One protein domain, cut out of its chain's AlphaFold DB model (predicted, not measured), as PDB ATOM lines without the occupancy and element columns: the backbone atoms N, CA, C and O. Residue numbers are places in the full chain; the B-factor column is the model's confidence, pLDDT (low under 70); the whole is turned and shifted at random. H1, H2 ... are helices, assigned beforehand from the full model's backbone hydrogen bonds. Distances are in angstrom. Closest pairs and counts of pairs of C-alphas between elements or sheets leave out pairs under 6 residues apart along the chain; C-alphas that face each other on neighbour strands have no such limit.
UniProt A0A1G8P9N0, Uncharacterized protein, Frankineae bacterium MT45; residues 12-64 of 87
ATOM      1  N   LEU A  12     168.488  50.590 313.299       96.19
ATOM      2  CA  LEU A  12     167.892  51.530 314.241       96.19
ATOM      3  C   LEU A  12     168.947  51.963 315.248       96.19
ATOM      4  O   LEU A  12     169.856  51.194 315.569       96.19
ATOM      5  N   GLU A  13     168.783  53.167 315.780       98.25
ATOM      6  CA  GLU A  13     169.558  53.587 316.940       98.25
ATOM      7  C   GLU A  13     169.224  52.684 318.142       98.25
ATOM      8  O   GLU A  13     168.064  52.279 318.298       98.25
ATOM      9  N   PRO A  14     170.186  52.394 319.038       98.12
ATOM     10  CA  PRO A  14     169.948  51.521 320.190       98.12
ATOM     11  C   PRO A  14     168.745  51.959 321.036       98.12
ATOM     12  O   PRO A  14     167.889  51.150 321.384       98.12
ATOM     13  N   SER A  15     168.615  53.266 321.271       98.06
ATOM     14  CA  SER A  15     167.515  53.849 322.046       98.06
ATOM     15  C   SER A  15     166.143  53.666 321.389       98.06
ATOM     16  O   SER A  15     165.136  53.541 322.088       98.06
ATOM     17  N   GLN A  16     166.081  53.628 320.055       97.31
ATOM     18  CA  GLN A  16     164.845  53.361 319.317       97.31
ATOM     19  C   GLN A  16     164.449  51.893 319.458       97.31
ATOM     20  O   GLN A  16     163.281  51.587 319.696       97.31
ATOM     21  N   TYR A  17     165.421  50.985 319.357       97.62
ATOM     22  CA  TYR A  17     165.168  49.557 319.517       97.62
ATOM     23  C   TYR A  17     164.689  49.222 320.940       97.62
ATOM     24  O   TYR A  17     163.681  48.537 321.096       97.62
ATOM     25  N   GLU A  18     165.298  49.810 321.974       98.06
ATOM     26  CA  GLU A  18     164.847  49.671 323.371       98.06
ATOM     27  C   GLU A  18     163.413  50.182 323.601       98.06
ATOM     28  O   GLU A  18     162.664  49.655 324.428       98.06
ATOM     29  N   GLN A  19     163.003  51.247 322.906       97.44
ATOM     30  CA  GLN A  19     161.615  51.715 322.962       97.44
ATOM     31  C   GLN A  19     160.661  50.695 322.336       97.44
ATOM     32  O   GLN A  19     159.625  50.394 322.931       97.44
ATOM     33  N   LEU A  20     161.029  50.120 321.189       97.00
ATOM     34  CA  LEU A  20     160.230  49.090 320.527       97.00
ATOM     35  C   LEU A  20     160.113  47.816 321.368       97.00
ATOM     36  O   LEU A  20     159.037  47.225 321.415       97.00
ATOM     37  N   GLU A  21     161.175  47.400 322.060       97.94
ATOM     38  CA  GLU A  21     161.127  46.244 322.964       97.94
ATOM     39  C   GLU A  21     160.171  46.472 324.136       97.94
ATOM     40  O   GLU A  21     159.361  45.599 324.457       97.94
ATOM     41  N   ARG A  22     160.199  47.666 324.741       97.81
ATOM     42  CA  ARG A  22     159.259  48.032 325.812       97.81
ATOM     43  C   ARG A  22     157.814  48.055 325.328       97.81
ATOM     44  O   ARG A  22     156.922  47.626 326.059       97.81
ATOM     45  N   GLU A  23     157.573  48.556 324.122       96.69
ATOM     46  CA  GLU A  23     156.246  48.553 323.503       96.69
ATOM     47  C   GLU A  23     155.764  47.123 323.237       96.69
ATOM     48  O   GLU A  23     154.652  46.759 323.614       96.69
ATOM     49  N   ALA A  24     156.632  46.284 322.664       97.06
ATOM     50  CA  ALA A  24     156.332  44.889 322.373       97.06
ATOM     51  C   ALA A  24     156.003  44.103 323.648       97.06
ATOM     52  O   ALA A  24     155.010  43.377 323.678       97.06
ATOM     53  N   ALA A  25     156.779  44.299 324.718       96.62
ATOM     54  CA  ALA A  25     156.511  43.687 326.015       96.62
ATOM     55  C   ALA A  25     155.153  44.124 326.585       96.62
ATOM     56  O   ALA A  25     154.395  43.291 327.080       96.62
ATOM     57  N   ARG A  26     154.810  45.414 326.471       95.06
ATOM     58  CA  ARG A  26     153.526  45.953 326.947       95.06
ATOM     59  C   ARG A  26     152.333  45.405 326.164       95.06
ATOM     60  O   ARG A  26     151.299  45.122 326.758       95.06
ATOM     61  N   ALA A  27     152.483  45.254 324.851       90.56
ATOM     62  CA  ALA A  27     151.450  44.731 323.963       90.56
ATOM     63  C   ALA A  27     151.366  43.190 323.956       90.56
ATOM     64  O   ALA A  27     150.486  42.633 323.304       90.56
ATOM     65  N   GLY A  28     152.273  42.490 324.651       93.06
ATOM     66  CA  GLY A  28     152.349  41.025 324.638       93.06
ATOM     67  C   GLY A  28     152.758  40.450 323.277       93.06
ATOM     68  O   GLY A  28     152.304  39.375 322.893       93.06
ATOM     69  N   GLY A  29     153.578  41.186 322.525       93.44
ATOM     70  CA  GLY A  29     153.939  40.880 321.145       93.44
ATOM     71  C   GLY A  29     155.443  40.886 320.884       93.44
ATOM     72  O   GLY A  29     156.273  40.727 321.775       93.44
ATOM     73  N   SER A  30     155.797  41.072 319.614       95.88
ATOM     74  CA  SER A  30     157.185  41.151 319.151       95.88
ATOM     75  C   SER A  30     157.491  42.550 318.625       95.88
ATOM     76  O   SER A  30     156.595  43.248 318.156       95.88
ATOM     77  N   VAL A  31     158.765  42.939 318.586       95.69
ATOM     78  CA  VAL A  31     159.180  44.186 317.913       95.69
ATOM     79  C   VAL A  31     158.662  44.231 316.468       95.69
ATOM     80  O   VAL A  31     158.187  45.261 315.996       95.69
ATOM     81  N   ALA A  32     158.661  43.088 315.777       93.81
ATOM     82  CA  ALA A  32     158.148  42.992 314.416       93.81
ATOM     83  C   ALA A  32     156.629  43.222 314.306       93.81
ATOM     84  O   ALA A  32     156.185  43.702 313.268       93.81
ATOM     85  N   SER A  33     155.826  42.871 315.322       93.88
ATOM     86  CA  SER A  33     154.392  43.200 315.314       93.88
ATOM     87  C   SER A  33     154.186  44.691 315.532       93.88
ATOM     88  O   SER A  33     153.503  45.301 314.726       93.88
ATOM     89  N   VAL A  34     154.896  45.297 316.489       95.69
ATOM     90  CA  VAL A  34     154.838  46.750 316.735       95.69
ATOM     91  C   VAL A  34     155.200  47.553 315.481       95.69
ATOM     92  O   VAL A  34     154.505  48.499 315.125       95.69
ATOM     93  N   ILE A  35     156.269  47.165 314.774       94.50
ATOM     94  CA  ILE A  35     156.672  47.832 313.527       94.50
ATOM     95  C   ILE A  35     155.585  47.702 312.454       94.50
ATOM     96  O   ILE A  35     155.303  48.676 311.761       94.50
ATOM     97  N   ARG A  36     154.973  46.519 312.302       92.62
ATOM     98  CA  ARG A  36     153.884  46.327 311.332       92.62
ATOM     99  C   ARG A  36     152.665  47.168 311.689       92.62
ATOM    100  O   ARG A  36     152.180  47.876 310.819       92.62
ATOM    101  N   ASP A  37     152.260  47.175 312.952       92.19
ATOM    102  CA  ASP A  37     151.118  47.961 313.417       92.19
ATOM    103  C   ASP A  37     151.344  49.462 313.171       92.19
ATOM    104  O   ASP A  37     150.451  50.168 312.708       92.19
ATOM    105  N   ALA A  38     152.567  49.954 313.400       93.06
ATOM    106  CA  ALA A  38     152.943  51.331 313.092       93.06
ATOM    107  C   ALA A  38     152.904  51.643 311.583       93.06
ATOM    108  O   ALA A  38     152.466  52.730 311.191       93.06
ATOM    109  N   ILE A  39     153.346  50.711 310.731       92.00
ATOM    110  CA  ILE A  39     153.252  50.843 309.269       92.00
ATOM    111  C   ILE A  39     151.783  50.895 308.845       92.00
ATOM    112  O   ILE A  39     151.394  51.819 308.130       92.00
ATOM    113  N   ASP A  40     150.969  49.955 309.319       91.06
ATOM    114  CA  ASP A  40     149.552  49.857 308.977       91.06
ATOM    115  C   ASP A  40     148.800  51.115 309.421       91.06
ATOM    116  O   ASP A  40     148.105  51.732 308.614       91.06
ATOM    117  N   ALA A  41     149.020  51.580 310.656       88.69
ATOM    118  CA  ALA A  41     148.433  52.819 311.163       88.69
ATOM    119  C   ALA A  41     148.831  54.039 310.319       88.69
ATOM    120  O   ALA A  41     147.996  54.893 310.011       88.69
ATOM    121  N   ARG A  42     150.102  54.127 309.901       88.25
ATOM    122  CA  ARG A  42     150.584  55.233 309.063       88.25
ATOM    123  C   ARG A  42     149.960  55.213 307.670       88.25
ATOM    124  O   ARG A  42     149.637  56.280 307.142       88.25
ATOM    125  N   LEU A  43     149.826  54.034 307.066       86.06
ATOM    126  CA  LEU A  43     149.245  53.879 305.735       86.06
ATOM    127  C   LEU A  43     147.731  54.123 305.754       86.06
ATOM    128  O   LEU A  43     147.240  54.871 304.907       86.06
ATOM    129  N   ALA A  44     147.026  53.598 306.759       82.31
ATOM    130  CA  ALA A  44     145.594  53.812 306.955       82.31
ATOM    131  C   ALA A  44     145.262  55.296 307.177       82.31
ATOM    132  O   ALA A  44     144.416  55.846 306.478       82.31
ATOM    133  N   ALA A  45     146.008  55.995 308.043       76.38
ATOM    134  CA  ALA A  45     145.802  57.427 308.280       76.38
ATOM    135  C   ALA A  45     145.925  58.268 306.993       76.38
ATOM    136  O   ALA A  45     145.201  59.245 306.803       76.38
ATOM    137  N   GLY A  46     146.824  57.890 306.076       72.50
ATOM    138  CA  GLY A  46     146.947  58.549 304.775       72.50
ATOM    139  C   GLY A  46     145.775  58.267 303.829       72.50
ATOM    140  O   GLY A  46     145.415  59.132 303.028       72.50
ATOM    141  N   GLN A  47     145.179  57.076 303.913       72.62
ATOM    142  CA  GLN A  47     144.009  56.692 303.123       72.62
ATOM    143  C   GLN A  47     142.742  57.377 303.633       72.62
ATOM    144  O   GLN A  47     142.017  57.944 302.820       72.62
ATOM    145  N   ASP A  48     142.532  57.424 304.947       74.56
ATOM    146  CA  ASP A  48     141.350  58.047 305.551       74.56
ATOM    147  C   ASP A  48     141.303  59.554 305.294       74.56
ATOM    148  O   ASP A  48     140.264  60.094 304.919       74.56
ATOM    149  N   VAL A  49     142.443  60.247 305.402       72.69
ATOM    150  CA  VAL A  49     142.514  61.686 305.096       72.69
ATOM    151  C   VAL A  49     142.193  61.955 303.624       72.69
ATOM    152  O   VAL A  49     141.462  62.898 303.317       72.69
ATOM    153  N   ARG A  50     142.705  61.128 302.704       74.62
ATOM    154  CA  ARG A  50     142.430  61.274 301.265       74.62
ATOM    155  C   ARG A  50     140.987  60.929 300.924       74.62
ATOM    156  O   ARG A  50     140.369  61.671 300.168       74.62
ATOM    157  N   ALA A  51     140.452  59.856 301.496       78.12
ATOM    158  CA  ALA A  51     139.065  59.452 301.313       78.12
ATOM    159  C   ALA A  51     138.115  60.542 301.822       78.12
ATOM    160  O   ALA A  51     137.248  60.983 301.079       78.12
ATOM    161  N   ALA A  52     138.345  61.070 303.027       78.38
ATOM    162  CA  ALA A  52     137.544  62.153 303.595       78.38
ATOM    163  C   ALA A  52     137.666  63.481 302.824       78.38
ATOM    164  O   ALA A  52     136.748  64.303 302.859       78.38
ATOM    165  N   ALA A  53     138.799  63.742 302.167       79.19
ATOM    166  CA  ALA A  53     138.964  64.901 301.289       79.19
ATOM    167  C   ALA A  53     138.225  64.713 299.954       79.19
ATOM    168  O   ALA A  53     137.531  65.626 299.514       79.19
ATOM    169  N   ALA A  54     138.335  63.529 299.343       82.81
ATOM    170  CA  ALA A  54     137.634  63.188 298.107       82.81
ATOM    171  C   ALA A  54     136.113  63.211 298.298       82.81
ATOM    172  O   ALA A  54     135.393  63.801 297.505       82.81
ATOM    173  N   ASP A  55     135.635  62.640 299.396       84.81
ATOM    174  CA  ASP A  55     134.229  62.617 299.781       84.81
ATOM    175  C   ASP A  55     133.669  64.030 300.038       84.81
ATOM    176  O   ASP A  55     132.578  64.364 299.582       84.81
ATOM    177  N   ARG A  56     134.448  64.926 300.666       81.44
ATOM    178  CA  ARG A  56     134.091  66.355 300.763       81.44
ATOM    179  C   ARG A  56     133.998  67.037 299.397       81.44
ATOM    180  O   ARG A  56     133.070  67.810 299.184       81.44
ATOM    181  N   LEU A  57     134.937  66.756 298.493       83.44
ATOM    182  CA  LEU A  57     134.948  67.323 297.144       83.44
ATOM    183  C   LEU A  57     133.746  66.841 296.322       83.44
ATOM    184  O   LEU A  57     133.072  67.652 295.696       83.44
ATOM    185  N   LEU A  58     133.433  65.546 296.369       84.75
ATOM    186  CA  LEU A  58     132.287  64.981 295.656       84.75
ATOM    187  C   LEU A  58     130.965  65.557 296.169       84.75
ATOM    188  O   LEU A  58     130.173  66.037 295.366       84.75
ATOM    189  N   ARG A  59     130.769  65.644 297.493       82.44
ATOM    190  CA  ARG A  59     129.580  66.307 298.062       82.44
ATOM    191  C   ARG A  59     129.473  67.782 297.682       82.44
ATOM    192  O   ARG A  59     128.369  68.289 297.551       82.44
ATOM    193  N   SER A  60     130.600  68.481 297.526       73.62
ATOM    194  CA  SER A  60     130.574  69.879 297.077       73.62
ATOM    195  C   SER A  60     130.157  70.026 295.611       73.62
ATOM    196  O   SER A  60     129.609  71.059 295.253       73.62
ATOM    197  N   ALA A  61     130.376  68.993 294.793       70.25
ATOM    198  CA  ALA A  61     129.978  68.957 293.387       70.25
ATOM    199  C   ALA A  61     128.527  68.485 293.178       70.25
ATOM    200  O   ALA A  61     127.960  68.723 292.118       70.25
ATOM    201  N   GLU A  62     127.917  67.832 294.171       64.44
ATOM    202  CA  GLU A  62     126.485  67.487 294.161       64.44
ATOM    203  C   GLU A  62     125.579  68.702 294.436       64.44
ATOM    204  O   GLU A  62     124.359  68.601 294.314       64.44
ATOM    205  N   SER A  63     126.161  69.851 294.805       58.12
ATOM    206  CA  SER A  63     125.416  71.087 295.012       58.12
ATOM    207  C   SER A  63     125.280  71.861 293.697       58.12
ATOM    208  O   SER A  63     126.241  72.440 293.198       58.12
ATOM    209  N   ASP A  64     124.033  71.884 293.231       55.75
ATOM    210  CA  ASP A  64     123.407  72.705 292.193       55.75
ATOM    211  C   ASP A  64     123.552  72.288 290.718       55.75
ATOM    212  O   ASP A  64     124.625  72.054 290.166       55.75
TER     213      ASP A  64
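What this domain is: This is residues 12 to 64 of the 87 residues of an uncharacterized protein of Frankineae bacterium MT45 (UniProt A0A1G8P9N0). A short helix, H1, lies across the beginning of a long one, H2, about perpendicular to it, like a lopsided T. Residues 36 to 64, of which 36 to 61 belong to H2, stick out as a long free arm that makes the longest axis. The printed part has 53 residues with two named helices, H1 then H2, and no named strand: all helix. It is extended, with a radius of gyration of the C-alphas of 18.1 A and spans of 57 by 23 by 12 A.

How they stand to each other: H1, residues 14 to 27, touches H2, residues 31 to 61, with its residues 20 to 24 alone; H2 touches H1 with residues 31 to 35 alone. The closest C-alphas are those of Ala 24 and Val 31, 5.3 A apart. Their lines stand at 81 degrees, about perpendicular. Every O i to N i+4 pair is within hydrogen-bond range in H1 and H2.

Where its parts are: H1 begins at C-alpha 14, (169.948, 51.521, 320.190), and measures 20.1 A. H2 measures 45.5 A and ends at C-alpha 61, (129.978, 68.957, 293.387).

The domain as a whole: The C-alphas farthest apart, of Pro 14 and Asp 64, are 58.3 A apart. The link from H1 to H2 is tight. The printed part has no cut. Residues 62 to 64 have pLDDT under 70.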